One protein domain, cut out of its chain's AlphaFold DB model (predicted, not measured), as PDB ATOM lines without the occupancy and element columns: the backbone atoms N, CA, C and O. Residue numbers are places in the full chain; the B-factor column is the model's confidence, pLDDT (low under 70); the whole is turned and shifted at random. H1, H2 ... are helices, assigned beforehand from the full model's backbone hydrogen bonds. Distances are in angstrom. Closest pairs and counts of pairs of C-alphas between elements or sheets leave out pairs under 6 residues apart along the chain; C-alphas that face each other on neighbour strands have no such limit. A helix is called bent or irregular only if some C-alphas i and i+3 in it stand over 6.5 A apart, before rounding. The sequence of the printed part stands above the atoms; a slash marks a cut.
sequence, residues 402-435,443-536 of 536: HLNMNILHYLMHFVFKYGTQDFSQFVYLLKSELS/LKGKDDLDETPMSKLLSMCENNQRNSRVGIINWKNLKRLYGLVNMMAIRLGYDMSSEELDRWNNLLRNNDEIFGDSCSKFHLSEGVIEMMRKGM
ATOM      1  N   HIS A 402      29.881 -44.617  27.489       54.00
ATOM      2  CA  HIS A 402      30.256 -45.698  26.556       54.00
ATOM      3  C   HIS A 402      29.087 -46.377  25.781       54.00
ATOM      4  O   HIS A 402      29.245 -47.506  25.329       54.00
ATOM      5  N   LEU A 403      27.901 -45.758  25.739       59.97
ATOM      6  CA  LEU A 403      26.713 -46.151  24.958       59.97
ATOM      7  C   LEU A 403      26.079 -44.904  24.294       59.97
ATOM      8  O   LEU A 403      24.881 -44.872  24.044       59.97
ATOM      9  N   ASN A 404      26.853 -43.827  24.161       71.62
ATOM     10  CA  ASN A 404      26.493 -42.435  23.885       71.62
ATOM     11  C   ASN A 404      25.333 -41.790  24.697       71.62
ATOM     12  O   ASN A 404      24.969 -40.639  24.450       71.62
ATOM     13  N   MET A 405      24.757 -42.464  25.697       75.12
ATOM     14  CA  MET A 405      23.547 -42.008  26.393       75.12
ATOM     15  C   MET A 405      23.800 -40.758  27.252       75.12
ATOM     16  O   MET A 405      24.612 -40.782  28.181       75.12
ATOM     17  N   ASN A 406      23.023 -39.697  27.014       78.62
ATOM     18  CA  ASN A 406      22.928 -38.549  27.924       78.62
ATOM     19  C   ASN A 406      21.951 -38.822  29.094       78.62
ATOM     20  O   ASN A 406      21.277 -39.857  29.156       78.62
ATOM     21  N   ILE A 407      21.834 -37.879  30.035       77.44
ATOM     22  CA  ILE A 407      21.001 -38.042  31.237       77.44
ATOM     23  C   ILE A 407      19.504 -38.291  30.968       77.44
ATOM     24  O   ILE A 407      18.892 -39.066  31.710       77.44
ATOM     25  N   LEU A 408      18.909 -37.697  29.927       82.69
ATOM     26  CA  LEU A 408      17.477 -37.859  29.648       82.69
ATOM     27  C   LEU A 408      17.134 -39.312  29.304       82.69
ATOM     28  O   LEU A 408      16.189 -39.847  29.877       82.69
ATOM     29  N   HIS A 409      17.953 -39.996  28.496       85.31
ATOM     30  CA  HIS A 409      17.770 -41.420  28.173       85.31
ATOM     31  C   HIS A 409      17.679 -42.291  29.439       85.31
ATOM     32  O   HIS A 409      16.782 -43.125  29.589       85.31
ATOM     33  N   TYR A 410      18.594 -42.078  30.395       79.31
ATOM     34  CA  TYR A 410      18.594 -42.817  31.658       79.31
ATOM     35  C   TYR A 410      17.356 -42.527  32.509       79.31
ATOM     36  O   TYR A 410      16.869 -43.433  33.193       79.31
ATOM     37  N   LEU A 411      16.858 -41.288  32.481       78.25
ATOM     38  CA  LEU A 411      15.650 -40.894  33.196       78.25
ATOM     39  C   LEU A 411      14.402 -41.486  32.555       78.25
ATOM     40  O   LEU A 411      13.664 -42.139  33.282       78.25
ATOM     41  N   MET A 412      14.202 -41.384  31.238       80.81
ATOM     42  CA  MET A 412      13.053 -42.005  30.558       80.81
ATOM     43  C   MET A 412      12.960 -43.496  30.889       80.81
ATOM     44  O   MET A 412      11.947 -43.955  31.426       80.81
ATOM     45  N   HIS A 413      14.067 -44.230  30.721       81.12
ATOM     46  CA  HIS A 413      14.170 -45.636  31.110       81.12
ATOM     47  C   HIS A 413      13.799 -45.864  32.590       81.12
ATOM     48  O   HIS A 413      13.096 -46.820  32.927       81.12
ATOM     49  N   PHE A 414      14.305 -45.038  33.513       78.12
ATOM     50  CA  PHE A 414      14.084 -45.212  34.953       78.12
ATOM     51  C   PHE A 414      12.648 -44.871  35.381       78.12
ATOM     52  O   PHE A 414      12.020 -45.649  36.103       78.12
ATOM     53  N   VAL A 415      12.107 -43.750  34.913       76.38
ATOM     54  CA  VAL A 415      10.771 -43.255  35.261       76.38
ATOM     55  C   VAL A 415       9.698 -44.168  34.679       76.38
ATOM     56  O   VAL A 415       8.772 -44.538  35.396       76.38
ATOM     57  N   PHE A 416       9.850 -44.627  33.434       77.25
ATOM     58  CA  PHE A 416       8.932 -45.595  32.834       77.25
ATOM     59  C   PHE A 416       8.931 -46.931  33.599       77.25
ATOM     60  O   PHE A 416       7.875 -47.419  34.018       77.25
ATOM     61  N   LYS A 417      10.121 -47.491  33.868       75.75
ATOM     62  CA  LYS A 417      10.278 -48.801  34.524       75.75
ATOM     63  C   LYS A 417       9.805 -48.810  35.979       75.75
ATOM     64  O   LYS A 417       9.082 -49.721  36.382       75.75
ATOM     65  N   TYR A 418      10.179 -47.809  36.774       72.31
ATOM     66  CA  TYR A 418       9.909 -47.797  38.217       72.31
ATOM     67  C   TYR A 418       8.717 -46.905  38.597       72.31
ATOM     68  O   TYR A 418       7.888 -47.321  39.409       72.31
ATOM     69  N   GLY A 419       8.545 -45.758  37.934       66.38
ATOM     70  CA  GLY A 419       7.503 -44.761  38.199       66.38
ATOM     71  C   GLY A 419       7.858 -43.843  39.359       66.38
ATOM     72  O   GLY A 419       7.712 -44.229  40.516       66.38
ATOM     73  N   THR A 420       8.278 -42.618  39.053       62.91
ATOM     74  CA  THR A 420       8.680 -41.616  40.050       62.91
ATOM     75  C   THR A 420       7.964 -40.295  39.806       62.91
ATOM     76  O   THR A 420       8.146 -39.683  38.756       62.91
ATOM     77  N   GLN A 421       7.194 -39.835  40.796       59.75
ATOM     78  CA  GLN A 421       6.545 -38.514  40.778       59.75
ATOM     79  C   GLN A 421       7.576 -37.377  40.681       59.75
ATOM     80  O   GLN A 421       7.305 -36.346  40.078       59.75
ATOM     81  N   ASP A 422       8.785 -37.606  41.201       62.91
ATOM     82  CA  ASP A 422       9.888 -36.637  41.265       62.91
ATOM     83  C   ASP A 422      10.452 -36.246  39.878       62.91
ATOM     84  O   ASP A 422      11.284 -35.346  39.779       62.91
ATOM     85  N   PHE A 423      10.020 -36.902  38.790       70.50
ATOM     86  CA  PHE A 423      10.516 -36.600  37.445       70.50
ATOM     87  C   PHE A 423      10.094 -35.213  36.947       70.50
ATOM     88  O   PHE A 423      10.918 -34.506  36.373       70.50
ATOM     89  N   SER A 424       8.858 -34.778  37.218       69.62
ATOM     90  CA  SER A 424       8.397 -33.444  36.810       69.62
ATOM     91  C   SER A 424       9.211 -32.333  37.478       69.62
ATOM     92  O   SER A 424       9.563 -31.355  36.828       69.62
ATOM     93  N   GLN A 425       9.597 -32.511  38.747       69.12
ATOM     94  CA  GLN A 425      10.479 -31.580  39.460       69.12
ATOM     95  C   GLN A 425      11.861 -31.471  38.802       69.12
ATOM     96  O   GLN A 425      12.443 -30.389  38.786       69.12
ATOM     97  N   PHE A 426      12.380 -32.561  38.228       73.50
ATOM     98  CA  PHE A 426      13.625 -32.517  37.465       73.50
ATOM     99  C   PHE A 426      13.457 -31.894  36.069       73.50
ATOM    100  O   PHE A 426      14.331 -31.154  35.632       73.50
ATOM    101  N   VAL A 427      12.330 -32.132  35.390       74.50
ATOM    102  CA  VAL A 427      11.978 -31.454  34.128       74.50
ATOM    103  C   VAL A 427      11.926 -29.934  34.322       74.50
ATOM    104  O   VAL A 427      12.526 -29.200  33.539       74.50
ATOM    105  N   TYR A 428      11.300 -29.460  35.405       76.38
ATOM    106  CA  TYR A 428      11.325 -28.040  35.765       76.38
ATOM    107  C   TYR A 428      12.738 -27.541  36.091       76.38
ATOM    108  O   TYR A 428      13.096 -26.460  35.642       76.38
ATOM    109  N   LEU A 429      13.557 -28.330  36.799       75.50
ATOM    110  CA  LEU A 429      14.944 -27.964  37.110       75.50
ATOM    111  C   LEU A 429      15.822 -27.829  35.853       75.50
ATOM    112  O   LEU A 429      16.645 -26.924  35.779       75.50
ATOM    113  N   LEU A 430      15.648 -28.693  34.847       74.12
ATOM    114  CA  LEU A 430      16.338 -28.528  33.564       74.12
ATOM    115  C   LEU A 430      15.943 -27.213  32.885       74.12
ATOM    116  O   LEU A 430      16.822 -26.482  32.443       74.12
ATOM    117  N   LYS A 431      14.642 -26.893  32.843       76.06
ATOM    118  CA  LYS A 431      14.145 -25.657  32.217       76.06
ATOM    119  C   LYS A 431      14.425 -24.387  33.045       76.06
ATOM    120  O   LYS A 431      14.291 -23.295  32.508       76.06
ATOM    121  N   SER A 432      14.823 -24.500  34.319       78.75
ATOM    122  CA  SER A 432      15.189 -23.347  35.161       78.75
ATOM    123  C   SER A 432      16.690 -23.063  35.252       78.75
ATOM    124  O   SER A 432      17.052 -21.933  35.569       78.75
ATOM    125  N   GLU A 433      17.568 -24.046  35.000       76.75
ATOM    126  CA  GLU A 433      19.029 -23.847  35.073       76.75
ATOM    127  C   GLU A 433      19.760 -23.894  33.718       76.75
ATOM    128  O   GLU A 433      20.949 -23.580  33.684       76.75
ATOM    129  N   LEU A 434      19.103 -24.295  32.619       74.88
ATOM    130  CA  LEU A 434      19.712 -24.433  31.284       74.88
ATOM    131  C   LEU A 434      19.015 -23.553  30.240       74.88
ATOM    132  O   LEU A 434      17.822 -23.280  30.362       74.88
ATOM    133  N   SER A 435      19.735 -23.161  29.181       76.81
ATOM    134  CA  SER A 435      19.103 -22.504  28.031       76.81
ATOM    135  C   SER A 435      18.276 -23.489  27.197       76.81
ATOM    136  O   SER A 435      18.523 -24.699  27.189       76.81
ATOM    137  N   LEU A 443      17.660 -33.206  24.125       84.06
ATOM    138  CA  LEU A 443      16.507 -33.923  23.578       84.06
ATOM    139  C   LEU A 443      16.801 -34.545  22.202       84.06
ATOM    140  O   LEU A 443      16.464 -35.696  21.972       84.06
ATOM    141  N   LYS A 444      17.465 -33.810  21.302       85.69
ATOM    142  CA  LYS A 444      17.824 -34.263  19.943       85.69
ATOM    143  C   LYS A 444      19.145 -35.050  19.899       85.69
ATOM    144  O   LYS A 444      19.480 -35.653  18.883       85.69
ATOM    145  N   GLY A 445      19.914 -35.060  20.990       84.56
ATOM    146  CA  GLY A 445      21.158 -35.820  21.103       84.56
ATOM    147  C   GLY A 445      20.908 -37.326  21.212       84.56
ATOM    148  O   GLY A 445      20.278 -37.764  22.169       84.56
ATOM    149  N   LYS A 446      21.442 -38.095  20.258       85.94
ATOM    150  CA  LYS A 446      21.265 -39.550  20.129       85.94
ATOM    151  C   LYS A 446      22.300 -40.388  20.895       85.94
ATOM    152  O   LYS A 446      23.419 -39.920  21.134       85.94
ATOM    153  N   ASP A 447      21.928 -41.625  21.224       84.56
ATOM    154  CA  ASP A 447      22.796 -42.658  21.802       84.56
ATOM    155  C   ASP A 447      23.474 -43.566  20.744       84.56
ATOM    156  O   ASP A 447      23.349 -43.316  19.548       84.56
ATOM    157  N   ASP A 448      24.256 -44.577  21.154       82.44
ATOM    158  CA  ASP A 448      25.054 -45.411  20.222       82.44
ATOM    159  C   ASP A 448      24.209 -46.353  19.339       82.44
ATOM    160  O   ASP A 448      24.756 -47.021  18.464       82.44
ATOM    161  N   LEU A 449      22.886 -46.410  19.537       84.19
ATOM    162  CA  LEU A 449      21.948 -47.066  18.618       84.19
ATOM    163  C   LEU A 449      21.224 -46.063  17.697       84.19
ATOM    164  O   LEU A 449      20.210 -46.413  17.102       84.19
ATOM    165  N   ASP A 450      21.726 -44.825  17.599       86.69
ATOM    166  CA  ASP A 450      21.127 -43.704  16.854       86.69
ATOM    167  C   ASP A 450      19.739 -43.264  17.399       86.69
ATOM    168  O   ASP A 450      18.998 -42.506  16.773       86.69
ATOM    169  N   GLU A 451      19.401 -43.679  18.625       87.94
ATOM    170  CA  GLU A 451      18.128 -43.376  19.288       87.94
ATOM    171  C   GLU A 451      18.204 -42.085  20.121       87.94
ATOM    172  O   GLU A 451      19.119 -41.915  20.922       87.94
ATOM    173  N   THR A 452      17.211 -41.198  19.997       90.19
ATOM    174  CA  THR A 452      16.981 -40.069  20.925       90.19
ATOM    175  C   THR A 452      16.443 -40.581  22.282       90.19
ATOM    176  O   THR A 452      16.019 -41.739  22.378       90.19
ATOM    177  N   PRO A 453      16.326 -39.751  23.342       88.06
ATOM    178  CA  PRO A 453      15.621 -40.135  24.566       88.06
ATOM    179  C   PRO A 453      14.142 -40.501  24.340       88.06
ATOM    180  O   PRO A 453      13.588 -41.246  25.152       88.06
ATOM    181  N   MET A 454      13.512 -39.988  23.273       89.00
ATOM    182  CA  MET A 454      12.135 -40.307  22.885       89.00
ATOM    183  C   MET A 454      12.082 -41.640  22.125       89.00
ATOM    184  O   MET A 454      11.433 -42.565  22.617       89.00
ATOM    185  N   SER A 455      12.837 -41.807  21.028       89.38
ATOM    186  CA  SER A 455      13.014 -43.100  20.342       89.38
ATOM    187  C   SER A 455      13.335 -44.224  21.326       89.38
ATOM    188  O   SER A 455      12.680 -45.264  21.300       89.38
ATOM    189  N   LYS A 456      14.262 -44.001  22.272       88.31
ATOM    190  CA  LYS A 456      14.649 -45.003  23.279       88.31
ATOM    191  C   LYS A 456      13.485 -45.414  24.179       88.31
ATOM    192  O   LYS A 456      13.363 -46.583  24.550       88.31
ATOM    193  N   LEU A 457      12.629 -44.460  24.546       86.94
ATOM    194  CA  LEU A 457      11.435 -44.709  25.347       86.94
ATOM    195  C   LEU A 457      10.396 -45.514  24.551       86.94
ATOM    196  O   LEU A 457       9.865 -46.488  25.086       86.94
ATOM    197  N   LEU A 458      10.167 -45.173  23.280       87.75
ATOM    198  CA  LEU A 458       9.276 -45.906  22.370       87.75
ATOM    199  C   LEU A 458       9.782 -47.342  22.137       87.75
ATOM    200  O   LEU A 458       9.049 -48.294  22.400       87.75
ATOM    201  N   SER A 459      11.067 -47.523  21.820       88.12
ATOM    202  CA  SER A 459      11.721 -48.836  21.688       88.12
ATOM    203  C   SER A 459      11.596 -49.691  22.953       88.12
ATOM    204  O   SER A 459      11.383 -50.902  22.880       88.12
ATOM    205  N   MET A 460      11.693 -49.098  24.150       83.38
ATOM    206  CA  MET A 460      11.442 -49.821  25.405       83.38
ATOM    207  C   MET A 460       9.979 -50.253  25.568       83.38
ATOM    208  O   MET A 460       9.705 -51.254  26.235       83.38
ATOM    209  N   CYS A 461       9.038 -49.501  25.010       79.81
ATOM    210  CA  CYS A 461       7.610 -49.784  25.076       79.81
ATOM    211  C   CYS A 461       7.231 -50.897  24.096       79.81
ATOM    212  O   CYS A 461       6.670 -51.904  24.524       79.81
ATOM    213  N   GLU A 462       7.670 -50.790  22.842       85.38
ATOM    214  CA  GLU A 462       7.560 -51.824  21.804       85.38
ATOM    215  C   GLU A 462       8.178 -53.155  22.260       85.38
ATOM    216  O   GLU A 462       7.560 -54.211  22.141       85.38
ATOM    217  N   ASN A 463       9.374 -53.131  22.862       83.25
ATOM    218  CA  ASN A 463      10.001 -54.350  23.375       83.25
ATOM    219  C   ASN A 463       9.257 -54.941  24.585       83.25
ATOM    220  O   ASN A 463       9.154 -56.163  24.685       83.25
ATOM    221  N   ASN A 464       8.691 -54.128  25.484       76.44
ATOM    222  CA  ASN A 464       7.815 -54.653  26.542       76.44
ATOM    223  C   ASN A 464       6.508 -55.228  25.975       76.44
ATOM    224  O   ASN A 464       5.999 -56.200  26.525       76.44
ATOM    225  N   GLN A 465       5.988 -54.658  24.885       77.69
ATOM    226  CA  GLN A 465       4.802 -55.148  24.193       77.69
ATOM    227  C   GLN A 465       5.064 -56.510  23.531       77.69
ATOM    228  O   GLN A 465       4.344 -57.466  23.804       77.69
ATOM    229  N   ARG A 466       6.150 -56.638  22.755       80.62
ATOM    230  CA  ARG A 466       6.584 -57.899  22.116       80.62
ATOM    231  C   ARG A 466       6.868 -59.023  23.120       80.62
ATOM    232  O   ARG A 466       6.645 -60.185  22.814       80.62
ATOM    233  N   ASN A 467       7.343 -58.684  24.323       74.38
ATOM    234  CA  ASN A 467       7.585 -59.643  25.411       74.38
ATOM    235  C   ASN A 467       6.369 -59.833  26.350       74.38
ATOM    236  O   ASN A 467       6.461 -60.549  27.350       74.38
ATOM    237  N   SER A 468       5.228 -59.198  26.062       69.88
ATOM    238  CA  SER A 468       3.983 -59.359  26.815       69.88
ATOM    239  C   SER A 468       3.228 -60.592  26.326       69.88
ATOM    240  O   SER A 468       2.951 -60.716  25.137       69.88
ATOM    241  N   ARG A 469       2.798 -61.476  27.240       61.88
ATOM    242  CA  ARG A 469       1.953 -62.645  26.900       61.88
ATOM    243  C   ARG A 469       0.618 -62.283  26.234       61.88
ATOM    244  O   ARG A 469      -0.030 -63.163  25.689       61.88
ATOM    245  N   VAL A 470       0.200 -61.021  26.336       61.16
ATOM    246  CA  VAL A 470      -1.064 -60.495  25.798       61.16
ATOM    247  C   VAL A 470      -0.806 -59.535  24.625       61.16
ATOM    248  O   VAL A 470      -1.716 -58.857  24.178       61.16
ATOM    249  N   GLY A 471       0.443 -59.397  24.158       61.69
ATOM    250  CA  GLY A 471       0.786 -58.503  23.043       61.69
ATOM    251  C   GLY A 471       0.540 -57.008  23.292       61.69
ATOM    252  O   GLY A 471       0.627 -56.230  22.350       61.69
ATOM    253  N   ILE A 472       0.257 -56.591  24.535       66.31
ATOM    254  CA  ILE A 472      -0.081 -55.204  24.912       66.31
ATOM    255  C   ILE A 472       0.738 -54.669  26.093       66.31
ATOM    256  O   ILE A 472       1.319 -55.427  26.883       66.31
ATOM    257  N   ILE A 473       0.741 -53.342  26.241       70.56
ATOM    258  CA  ILE A 473       1.338 -52.627  27.371       70.56
ATOM    259  C   ILE A 473       0.283 -52.511  28.477       70.56
ATOM    260  O   ILE A 473      -0.844 -52.090  28.246       70.56
ATOM    261  N   ASN A 474       0.632 -52.849  29.723       74.44
ATOM    262  CA  ASN A 474      -0.337 -52.703  30.811       74.44
ATOM    263  C   ASN A 474      -0.717 -51.225  31.042       74.44
ATOM    264  O   ASN A 474       0.119 -50.322  30.955       74.44
ATOM    265  N   TRP A 475      -1.973 -51.001  31.431       72.38
ATOM    266  CA  TRP A 475      -2.597 -49.683  31.613       72.38
ATOM    267  C   TRP A 475      -1.790 -48.692  32.474       72.38
ATOM    268  O   TRP A 475      -1.769 -47.485  32.225       72.38
ATOM    269  N   LYS A 476      -1.070 -49.200  33.483       76.19
ATOM    270  CA  LYS A 476      -0.214 -48.405  34.377       76.19
ATOM    271  C   LYS A 476       1.062 -47.922  33.683       76.19
ATOM    272  O   LYS A 476       1.518 -46.817  33.969       76.19
ATOM    273  N   ASN A 477       1.629 -48.723  32.786       75.06
ATOM    274  CA  ASN A 477       2.788 -48.350  31.983       75.06
ATOM    275  C   ASN A 477       2.397 -47.425  30.822       75.06
ATOM    276  O   ASN A 477       3.115 -46.460  30.582       75.06
ATOM    277  N   LEU A 478       1.239 -47.631  30.186       75.88
ATOM    278  CA  LEU A 478       0.736 -46.732  29.140       75.88
ATOM    279  C   LEU A 478       0.491 -45.309  29.679       75.88
ATOM    280  O   LEU A 478       0.988 -44.334  29.119       75.88
ATOM    281  N   LYS A 479      -0.140 -45.183  30.857       75.62
ATOM    282  CA  LYS A 479      -0.297 -43.894  31.561       75.62
ATOM    283  C   LYS A 479       1.032 -43.211  31.915       75.62
ATOM    284  O   LYS A 479       1.109 -41.985  31.904       75.62
ATOM    285  N   ARG A 480       2.082 -43.983  32.230       78.69
ATOM    286  CA  ARG A 480       3.438 -43.442  32.456       78.69
ATOM    287  C   ARG A 480       4.066 -42.945  31.159       78.69
ATOM    288  O   ARG A 480       4.672 -41.883  31.175       78.69
ATOM    289  N   LEU A 481       3.921 -43.704  30.073       77.88
ATOM    290  CA  LEU A 481       4.431 -43.354  28.750       77.88
ATOM    291  C   LEU A 481       3.816 -42.036  28.262       77.88
ATOM    292  O   LEU A 481       4.562 -41.099  28.007       77.88
ATOM    293  N   TYR A 482       2.485 -41.912  28.269       78.06
ATOM    294  CA  TYR A 482       1.792 -40.663  27.925       78.06
ATOM    295  C   TYR A 482       2.264 -39.471  28.777       78.06
ATOM    296  O   TYR A 482       2.568 -38.397  28.259       78.06
ATOM    297  N   GLY A 483       2.407 -39.672  30.093       78.38
ATOM    298  CA  GLY A 483       2.930 -38.647  30.999       78.38
ATOM    299  C   GLY A 483       4.373 -38.219  30.697       78.38
ATOM    300  O   GLY A 483       4.714 -37.063  30.934       78.38
ATOM    301  N   LEU A 484       5.211 -39.112  30.161       80.19
ATOM    302  CA  LEU A 484       6.568 -38.793  29.710       80.19
ATOM    303  C   LEU A 484       6.566 -38.072  28.356       80.19
ATOM    304  O   LEU A 484       7.231 -37.046  28.238       80.19
ATOM    305  N   VAL A 485       5.783 -38.548  27.380       79.38
ATOM    306  CA  VAL A 485       5.635 -37.918  26.054       79.38
ATOM    307  C   VAL A 485       5.168 -36.465  26.201       79.38
ATOM    308  O   VAL A 485       5.824 -35.556  25.695       79.38
ATOM    309  N   ASN A 486       4.132 -36.212  27.008       77.38
ATOM    310  CA  ASN A 486       3.651 -34.853  27.277       77.38
ATOM    311  C   ASN A 486       4.666 -33.970  28.026       77.38
ATOM    312  O   ASN A 486       4.682 -32.758  27.821       77.38
ATOM    313  N   MET A 487       5.521 -34.525  28.894       78.94
ATOM    314  CA  MET A 487       6.593 -33.733  29.520       78.94
ATOM    315  C   MET A 487       7.717 -33.399  28.532       78.94
ATOM    316  O   MET A 487       8.279 -32.313  28.610       78.94
ATOM    317  N   MET A 488       8.022 -34.293  27.593       79.06
ATOM    318  CA  MET A 488       9.023 -34.053  26.551       79.06
ATOM    319  C   MET A 488       8.542 -32.998  25.552       79.06
ATOM    320  O   MET A 488       9.172 -31.950  25.423       79.06
ATOM    321  N   ALA A 489       7.402 -33.228  24.899       77.62
ATOM    322  CA  ALA A 489       6.913 -32.326  23.863       77.62
ATOM    323  C   ALA A 489       6.373 -31.008  24.447       77.62
ATOM    324  O   ALA A 489       6.891 -29.936  24.150       77.62
ATOM    325  N   ILE A 490       5.391 -31.069  25.356       72.00
ATOM    326  CA  ILE A 490       4.643 -29.875  25.798       72.00
ATOM    327  C   ILE A 490       5.414 -29.045  26.845       72.00
ATOM    328  O   ILE A 490       5.231 -27.833  26.922       72.00
ATOM    329  N   ARG A 491       6.267 -29.657  27.685       74.00
ATOM    330  CA  ARG A 491       7.015 -28.913  28.731       74.00
ATOM    331  C   ARG A 491       8.454 -28.564  28.347       74.00
ATOM    332  O   ARG A 491       8.939 -27.530  28.809       74.00
ATOM    333  N   LEU A 492       9.118 -29.380  27.527       76.06
ATOM    334  CA  LEU A 492      10.505 -29.154  27.095       76.06
ATOM    335  C   LEU A 492      10.655 -28.786  25.607       76.06
ATOM    336  O   LEU A 492      11.784 -28.585  25.173       76.06
ATOM    337  N   GLY A 493       9.563 -28.665  24.844       76.69
ATOM    338  CA  GLY A 493       9.613 -28.229  23.442       76.69
ATOM    339  C   GLY A 493      10.174 -29.280  22.480       76.69
ATOM    340  O   GLY A 493      10.733 -28.928  21.445       76.69
ATOM    341  N   TYR A 494      10.084 -30.573  22.814       83.31
ATOM    342  CA  TYR A 494      10.527 -31.619  21.894       83.31
ATOM    343  C   TYR A 494       9.533 -31.831  20.749       83.31
ATOM    344  O   TYR A 494       8.530 -32.525  20.914       83.31
ATOM    345  N   ASP A 495       9.859 -31.276  19.587       83.00
ATOM    346  CA  ASP A 495       9.290 -31.709  18.314       83.00
ATOM    347  C   ASP A 495       9.736 -33.151  17.999       83.00
ATOM    348  O   ASP A 495      10.934 -33.456  18.011       83.00
ATOM    349  N   MET A 496       8.761 -34.034  17.775       83.19
ATOM    350  CA  MET A 496       8.959 -35.460  17.502       83.19
ATOM    351  C   MET A 496       9.072 -35.693  15.997       83.19
ATOM    352  O   MET A 496       8.273 -35.161  15.227       83.19
ATOM    353  N   SER A 497       9.997 -36.552  15.563       84.62
ATOM    354  CA  SER A 497      10.065 -36.907  14.139       84.62
ATOM    355  C   SER A 497       8.792 -37.635  13.683       84.62
ATOM    356  O   SER A 497       8.113 -38.278  14.486       84.62
ATOM    357  N   SER A 498       8.484 -37.603  12.381       83.44
ATOM    358  CA  SER A 498       7.357 -38.365  11.817       83.44
ATOM    359  C   SER A 498       7.428 -39.853  12.181       83.44
ATOM    360  O   SER A 498       6.414 -40.446  12.526       83.44
ATOM    361  N   GLU A 499       8.633 -40.436  12.202       88.44
ATOM    362  CA  GLU A 499       8.859 -41.821  12.628       88.44
ATOM    363  C   GLU A 499       8.523 -42.030  14.117       88.44
ATOM    364  O   GLU A 499       7.844 -42.994  14.470       88.44
ATOM    365  N   GLU A 500       8.952 -41.127  15.005       87.31
ATOM    366  CA  GLU A 500       8.620 -41.193  16.434       87.31
ATOM    367  C   GLU A 500       7.110 -41.021  16.675       87.31
ATOM    368  O   GLU A 500       6.545 -41.702  17.536       87.31
ATOM    369  N   LEU A 501       6.444 -40.156  15.901       83.75
ATOM    370  CA  LEU A 501       4.992 -39.964  15.937       83.75
ATOM    371  C   LEU A 501       4.241 -41.200  15.432       83.75
ATOM    372  O   LEU A 501       3.315 -41.652  16.101       83.75
ATOM    373  N   ASP A 502       4.645 -41.797  14.311       84.12
ATOM    374  CA  ASP A 502       4.009 -43.006  13.776       84.12
ATOM    375  C   ASP A 502       4.195 -44.205  14.712       84.12
ATOM    376  O   ASP A 502       3.252 -44.961  14.962       84.12
ATOM    377  N   ARG A 503       5.379 -44.352  15.317       86.81
ATOM    378  CA  ARG A 503       5.642 -45.365  16.350       86.81
ATOM    379  C   ARG A 503       4.785 -45.148  17.597       86.81
ATOM    380  O   ARG A 503       4.197 -46.104  18.105       86.81
ATOM    381  N   TRP A 504       4.639 -43.906  18.058       84.50
ATOM    382  CA  TRP A 504       3.730 -43.545  19.152       84.50
ATOM    383  C   TRP A 504       2.256 -43.833  18.817       84.50
ATOM    384  O   TRP A 504       1.559 -44.461  19.614       84.50
ATOM    385  N   ASN A 505       1.795 -43.466  17.621       80.31
ATOM    386  CA  ASN A 505       0.428 -43.707  17.158       80.31
ATOM    387  C   ASN A 505       0.124 -45.209  17.028       80.31
ATOM    388  O   ASN A 505      -0.955 -45.658  17.412       80.31
ATOM    389  N   ASN A 506       1.082 -46.006  16.551       81.88
ATOM    390  CA  ASN A 506       0.955 -47.463  16.497       81.88
ATOM    391  C   ASN A 506       0.955 -48.093  17.902       81.88
ATOM    392  O   ASN A 506       0.179 -49.013  18.160       81.88
ATOM    393  N   LEU A 507       1.753 -47.571  18.846       79.56
ATOM    394  CA  LEU A 507       1.667 -47.965  20.256       79.56
ATOM    395  C   LEU A 507       0.299 -47.632  20.871       79.56
ATOM    396  O   LEU A 507      -0.213 -48.449  21.634       79.56
ATOM    397  N   LEU A 508      -0.311 -46.486  20.551       75.56
ATOM    398  CA  LEU A 508      -1.667 -46.154  21.007       75.56
ATOM    399  C   LEU A 508      -2.711 -47.110  20.418       75.56
ATOM    400  O   LEU A 508      -3.387 -47.789  21.188       75.56
ATOM    401  N   ARG A 509      -2.767 -47.247  19.084       74.44
ATOM    402  CA  ARG A 509      -3.745 -48.092  18.368       74.44
ATOM    403  C   ARG A 509      -3.762 -49.534  18.876       74.44
ATOM    404  O   ARG A 509      -4.819 -50.045  19.235       74.44
ATOM    405  N   ASN A 510      -2.586 -50.144  19.040       73.31
ATOM    406  CA  ASN A 510      -2.448 -51.508  19.569       73.31
ATOM    407  C   ASN A 510      -2.883 -51.661  21.049       73.31
ATOM    408  O   ASN A 510      -2.803 -52.752  21.607       73.31
ATOM    409  N   ASN A 511      -3.263 -50.574  21.725       70.94
ATOM    410  CA  ASN A 511      -3.834 -50.579  23.072       70.94
ATOM    411  C   ASN A 511      -5.270 -49.998  23.096       70.94
ATOM    412  O   ASN A 511      -6.026 -50.342  24.004       70.94
ATOM    413  N   ASP A 512      -5.680 -49.174  22.120       68.38
ATOM    414  CA  ASP A 512      -7.086 -48.794  21.884       68.38
ATOM    415  C   ASP A 512      -7.970 -50.049  21.730       68.38
ATOM    416  O   ASP A 512      -9.011 -50.138  22.376       68.38
ATOM    417  N   GLU A 513      -7.505 -51.075  21.003       63.97
ATOM    418  CA  GLU A 513      -8.223 -52.351  20.792       63.97
ATOM    419  C   GLU A 513      -8.619 -53.102  22.083       63.97
ATOM    420  O   GLU A 513      -9.547 -53.909  22.059       63.97
ATOM    421  N   ILE A 514      -7.940 -52.855  23.213       60.19
ATOM    422  CA  ILE A 514      -8.184 -53.563  24.489       60.19
ATOM    423  C   ILE A 514      -8.676 -52.629  25.615       60.19
ATOM    424  O   ILE A 514      -9.306 -53.097  26.565       60.19
ATOM    425  N   PHE A 515      -8.449 -51.313  25.525       59.72
ATOM    426  CA  PHE A 515      -8.914 -50.340  26.532       59.72
ATOM    427  C   PHE A 515     -10.019 -49.379  26.038       59.72
ATOM    428  O   PHE A 515     -10.549 -48.608  26.849       59.72
ATOM    429  N   GLY A 516     -10.385 -49.423  24.750       63.34
ATOM    430  CA  GLY A 516     -11.448 -48.621  24.128       63.34
ATOM    431  C   GLY A 516     -11.264 -47.110  24.311       63.34
ATOM    432  O   GLY A 516     -10.138 -46.620  24.408       63.34
ATOM    433  N   ASP A 517     -12.374 -46.381  24.497       56.75
ATOM    434  CA  ASP A 517     -12.456 -44.920  24.749       56.75
ATOM    435  C   ASP A 517     -11.740 -44.418  26.028       56.75
ATOM    436  O   ASP A 517     -11.908 -43.278  26.493       56.75
ATOM    437  N   SER A 518     -10.953 -45.285  26.658       55.19
ATOM    438  CA  SER A 518      -9.967 -44.907  27.659       55.19
ATOM    439  C   SER A 518      -8.657 -44.435  27.015       55.19
ATOM    440  O   SER A 518      -8.032 -43.523  27.557       55.19
ATOM    441  N   CYS A 519      -8.237 -45.034  25.892       54.34
ATOM    442  CA  CYS A 519      -6.985 -44.718  25.192       54.34
ATOM    443  C   CYS A 519      -7.087 -43.471  24.307       54.34
ATOM    444  O   CYS A 519      -6.127 -42.704  24.268       54.34
ATOM    445  N   SER A 520      -8.249 -43.186  23.708       58.12
ATOM    446  CA  SER A 520      -8.503 -41.962  22.921       58.12
ATOM    447  C   SER A 520      -8.140 -40.665  23.668       58.12
ATOM    448  O   SER A 520      -7.661 -39.705  23.074       58.12
ATOM    449  N   LYS A 521      -8.240 -40.665  25.004       55.34
ATOM    450  CA  LYS A 521      -7.847 -39.560  25.909       55.34
ATOM    451  C   LYS A 521      -6.326 -39.376  26.073       55.34
ATOM    452  O   LYS A 521      -5.897 -38.480  26.802       55.34
ATOM    453  N   PHE A 522      -5.524 -40.232  25.440       55.84
ATOM    454  CA  PHE A 522      -4.061 -40.166  25.360       55.84
ATOM    455  C   PHE A 522      -3.542 -39.943  23.937       55.84
ATOM    456  O   PHE A 522      -2.332 -39.815  23.755       55.84
ATOM    457  N   HIS A 523      -4.425 -39.850  22.938       61.44
ATOM    458  CA  HIS A 523      -4.038 -39.283  21.650       61.44
ATOM    459  C   HIS A 523      -3.670 -37.811  21.877       61.44
ATOM    460  O   HIS A 523      -4.327 -37.098  22.641       61.44
ATOM    461  N   LEU A 524      -2.581 -37.367  21.253       56.53
ATOM    462  CA  LEU A 524      -2.211 -35.954  21.255       56.53
ATOM    463  C   LEU A 524      -3.300 -35.211  20.469       56.53
ATOM    464  O   LEU A 524      -3.638 -35.630  19.365       56.53
ATOM    465  N   SER A 525      -3.882 -34.150  21.034       56.25
ATOM    466  CA  SER A 525      -4.930 -33.401  20.330       56.25
ATOM    467  C   SER A 525      -4.378 -32.788  19.044       56.25
ATOM    468  O   SER A 525      -3.190 -32.469  18.974       56.25
ATOM    469  N   GLU A 526      -5.227 -32.577  18.034       52.28
ATOM    470  CA  GLU A 526      -4.774 -32.034  16.746       52.28
ATOM    471  C   GLU A 526      -4.028 -30.708  16.912       52.28
ATOM    472  O   GLU A 526      -2.949 -30.564  16.356       52.28
ATOM    473  N   GLY A 527      -4.498 -29.808  17.785       47.56
ATOM    474  CA  GLY A 527      -3.778 -28.572  18.114       47.56
ATOM    475  C   GLY A 527      -2.398 -28.789  18.756       47.56
ATOM    476  O   GLY A 527      -1.496 -27.993  18.532       47.56
ATOM    477  N   VAL A 528      -2.180 -29.878  19.505       52.31
ATOM    478  CA  VAL A 528      -0.857 -30.238  20.052       52.31
ATOM    479  C   VAL A 528       0.043 -30.858  18.975       52.31
ATOM    480  O   VAL A 528       1.229 -30.542  18.926       52.31
ATOM    481  N   ILE A 529      -0.507 -31.680  18.076       55.34
ATOM    482  CA  ILE A 529       0.215 -32.203  16.899       55.34
ATOM    483  C   ILE A 529       0.583 -31.056  15.941       55.34
ATOM    484  O   ILE A 529       1.678 -31.031  15.384       55.34
ATOM    485  N   GLU A 530      -0.307 -30.084  15.770       47.56
ATOM    486  CA  GLU A 530      -0.114 -28.902  14.936       47.56
ATOM    487  C   GLU A 530       0.887 -27.916  15.560       47.56
ATOM    488  O   GLU A 530       1.703 -27.355  14.834       47.56
ATOM    489  N   MET A 531       0.906 -27.763  16.891       49.97
ATOM    490  CA  MET A 531       1.962 -27.025  17.600       49.97
ATOM    491  C   MET A 531       3.347 -27.664  17.431       49.97
ATOM    492  O   MET A 531       4.313 -26.925  17.263       49.97
ATOM    493  N   MET A 532       3.461 -29.001  17.433       53.19
ATOM    494  CA  MET A 532       4.734 -29.675  17.113       53.19
ATOM    495  C   MET A 532       5.132 -29.405  15.655       53.19
ATOM    496  O   MET A 532       6.164 -28.793  15.401       53.19
ATOM    497  N   ARG A 533       4.245 -29.733  14.702       51.53
ATOM    498  CA  ARG A 533       4.475 -29.567  13.252       51.53
ATOM    499  C   ARG A 533       4.819 -28.141  12.811       51.53
ATOM    500  O   ARG A 533       5.412 -27.982  11.747       51.53
ATOM    501  N   LYS A 534       4.409 -27.115  13.564       43.25
ATOM    502  CA  LYS A 534       4.698 -25.705  13.254       43.25
ATOM    503  C   LYS A 534       6.030 -25.196  13.810       43.25
ATOM    504  O   LYS A 534       6.426 -24.115  13.396       43.25
ATOM    505  N   GLY A 535       6.705 -25.949  14.686       40.81
ATOM    506  CA  GLY A 535       8.041 -25.619  15.193       40.81
ATOM    507  C   GLY A 535       8.128 -24.246  15.866       40.81
ATOM    508  O   GLY A 535       8.689 -23.320  15.282       40.81
ATOM    509  N   MET A 536       7.559 -24.127  17.073       41.28
ATOM    510  CA  MET A 536       7.706 -22.933  17.928       41.28
ATOM    511  C   MET A 536       9.152 -22.701  18.382       41.28
ATOM    512  O   MET A 536       9.821 -23.706  18.712       41.28
TER     513      MET A 536
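AT A GLANCE: This is residues 402 to 435 and 443 to 536 of the 536 residues of the protein "F-box domain-containing protein" of Naegleria gruberi (UniProt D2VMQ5). Look for a compact bundle of four helices, in which H3 and H4 lie between H1 on one side and H5, set more steeply, on the other. H2 packs on the last part of H4, while H6 lies loosely beyond H4, away from H1. The printed part has 128 residues with six named helices, H1 to H6 in chain order, and no named strand: all helix. The radius of gyration of the C-alphas is 14.5 A, and the spans are 41 by 36 by 28 A.

IN THESE COORDINATES: Find C-alpha 407 at (21.001, -38.042, 31.237); there H1, residues 407 to 418, begins and runs 16.3 A. Next come H2, residues 423 to 433, H3, residues 453 to 466, 20.1 A long, and H4, residues 475 to 492, 24.8 A. H5, residues 498 to 518, has a kink of 88 degrees near residue 512 and is irregular: C-alphas 514 and 517 are 9.6 A apart. H6, residues 526 to 533, ends at C-alpha 533, (4.475, -29.567, 13.252).

HOW THE PARTS SIT: H1 touches H3, closest at C-alphas 409 and 453, 4.4 A. With residues 412 to 417 alone H1 touches H4, closest at C-alphas 416 and 480, 5.9 A, opposite ways. H3 and H4, a hairpin, only just touch, with 3 pairs of C-alphas within 8 A, closest 454 and 485, 7.6 A. H5 touches H3 with residues 500 to 507 alone, at a steep tilt of 45 degrees; the closest C-alphas are 455 and 500, 6.2 A. H2 touches H4, closest at C-alphas 431 and 492, 7.2 A. H6 is close to H4 but not clearly touching, 7.6 A between C-alphas 489 and 532. Every O i to N i+4 pair is within hydrogen-bond range in H1, H2, H3, H4 and H6; in H5, 13 of 17.

THE WHOLE: The farthest C-alphas, 435 and 469, are 43.7 A apart. Residues 436 to 442 are cut out, a gap of 12.5 A between C-alphas 435 and 443. Of the links printed whole, no link is long. Look for pLDDT under 70 at residues 512 to 536, among others.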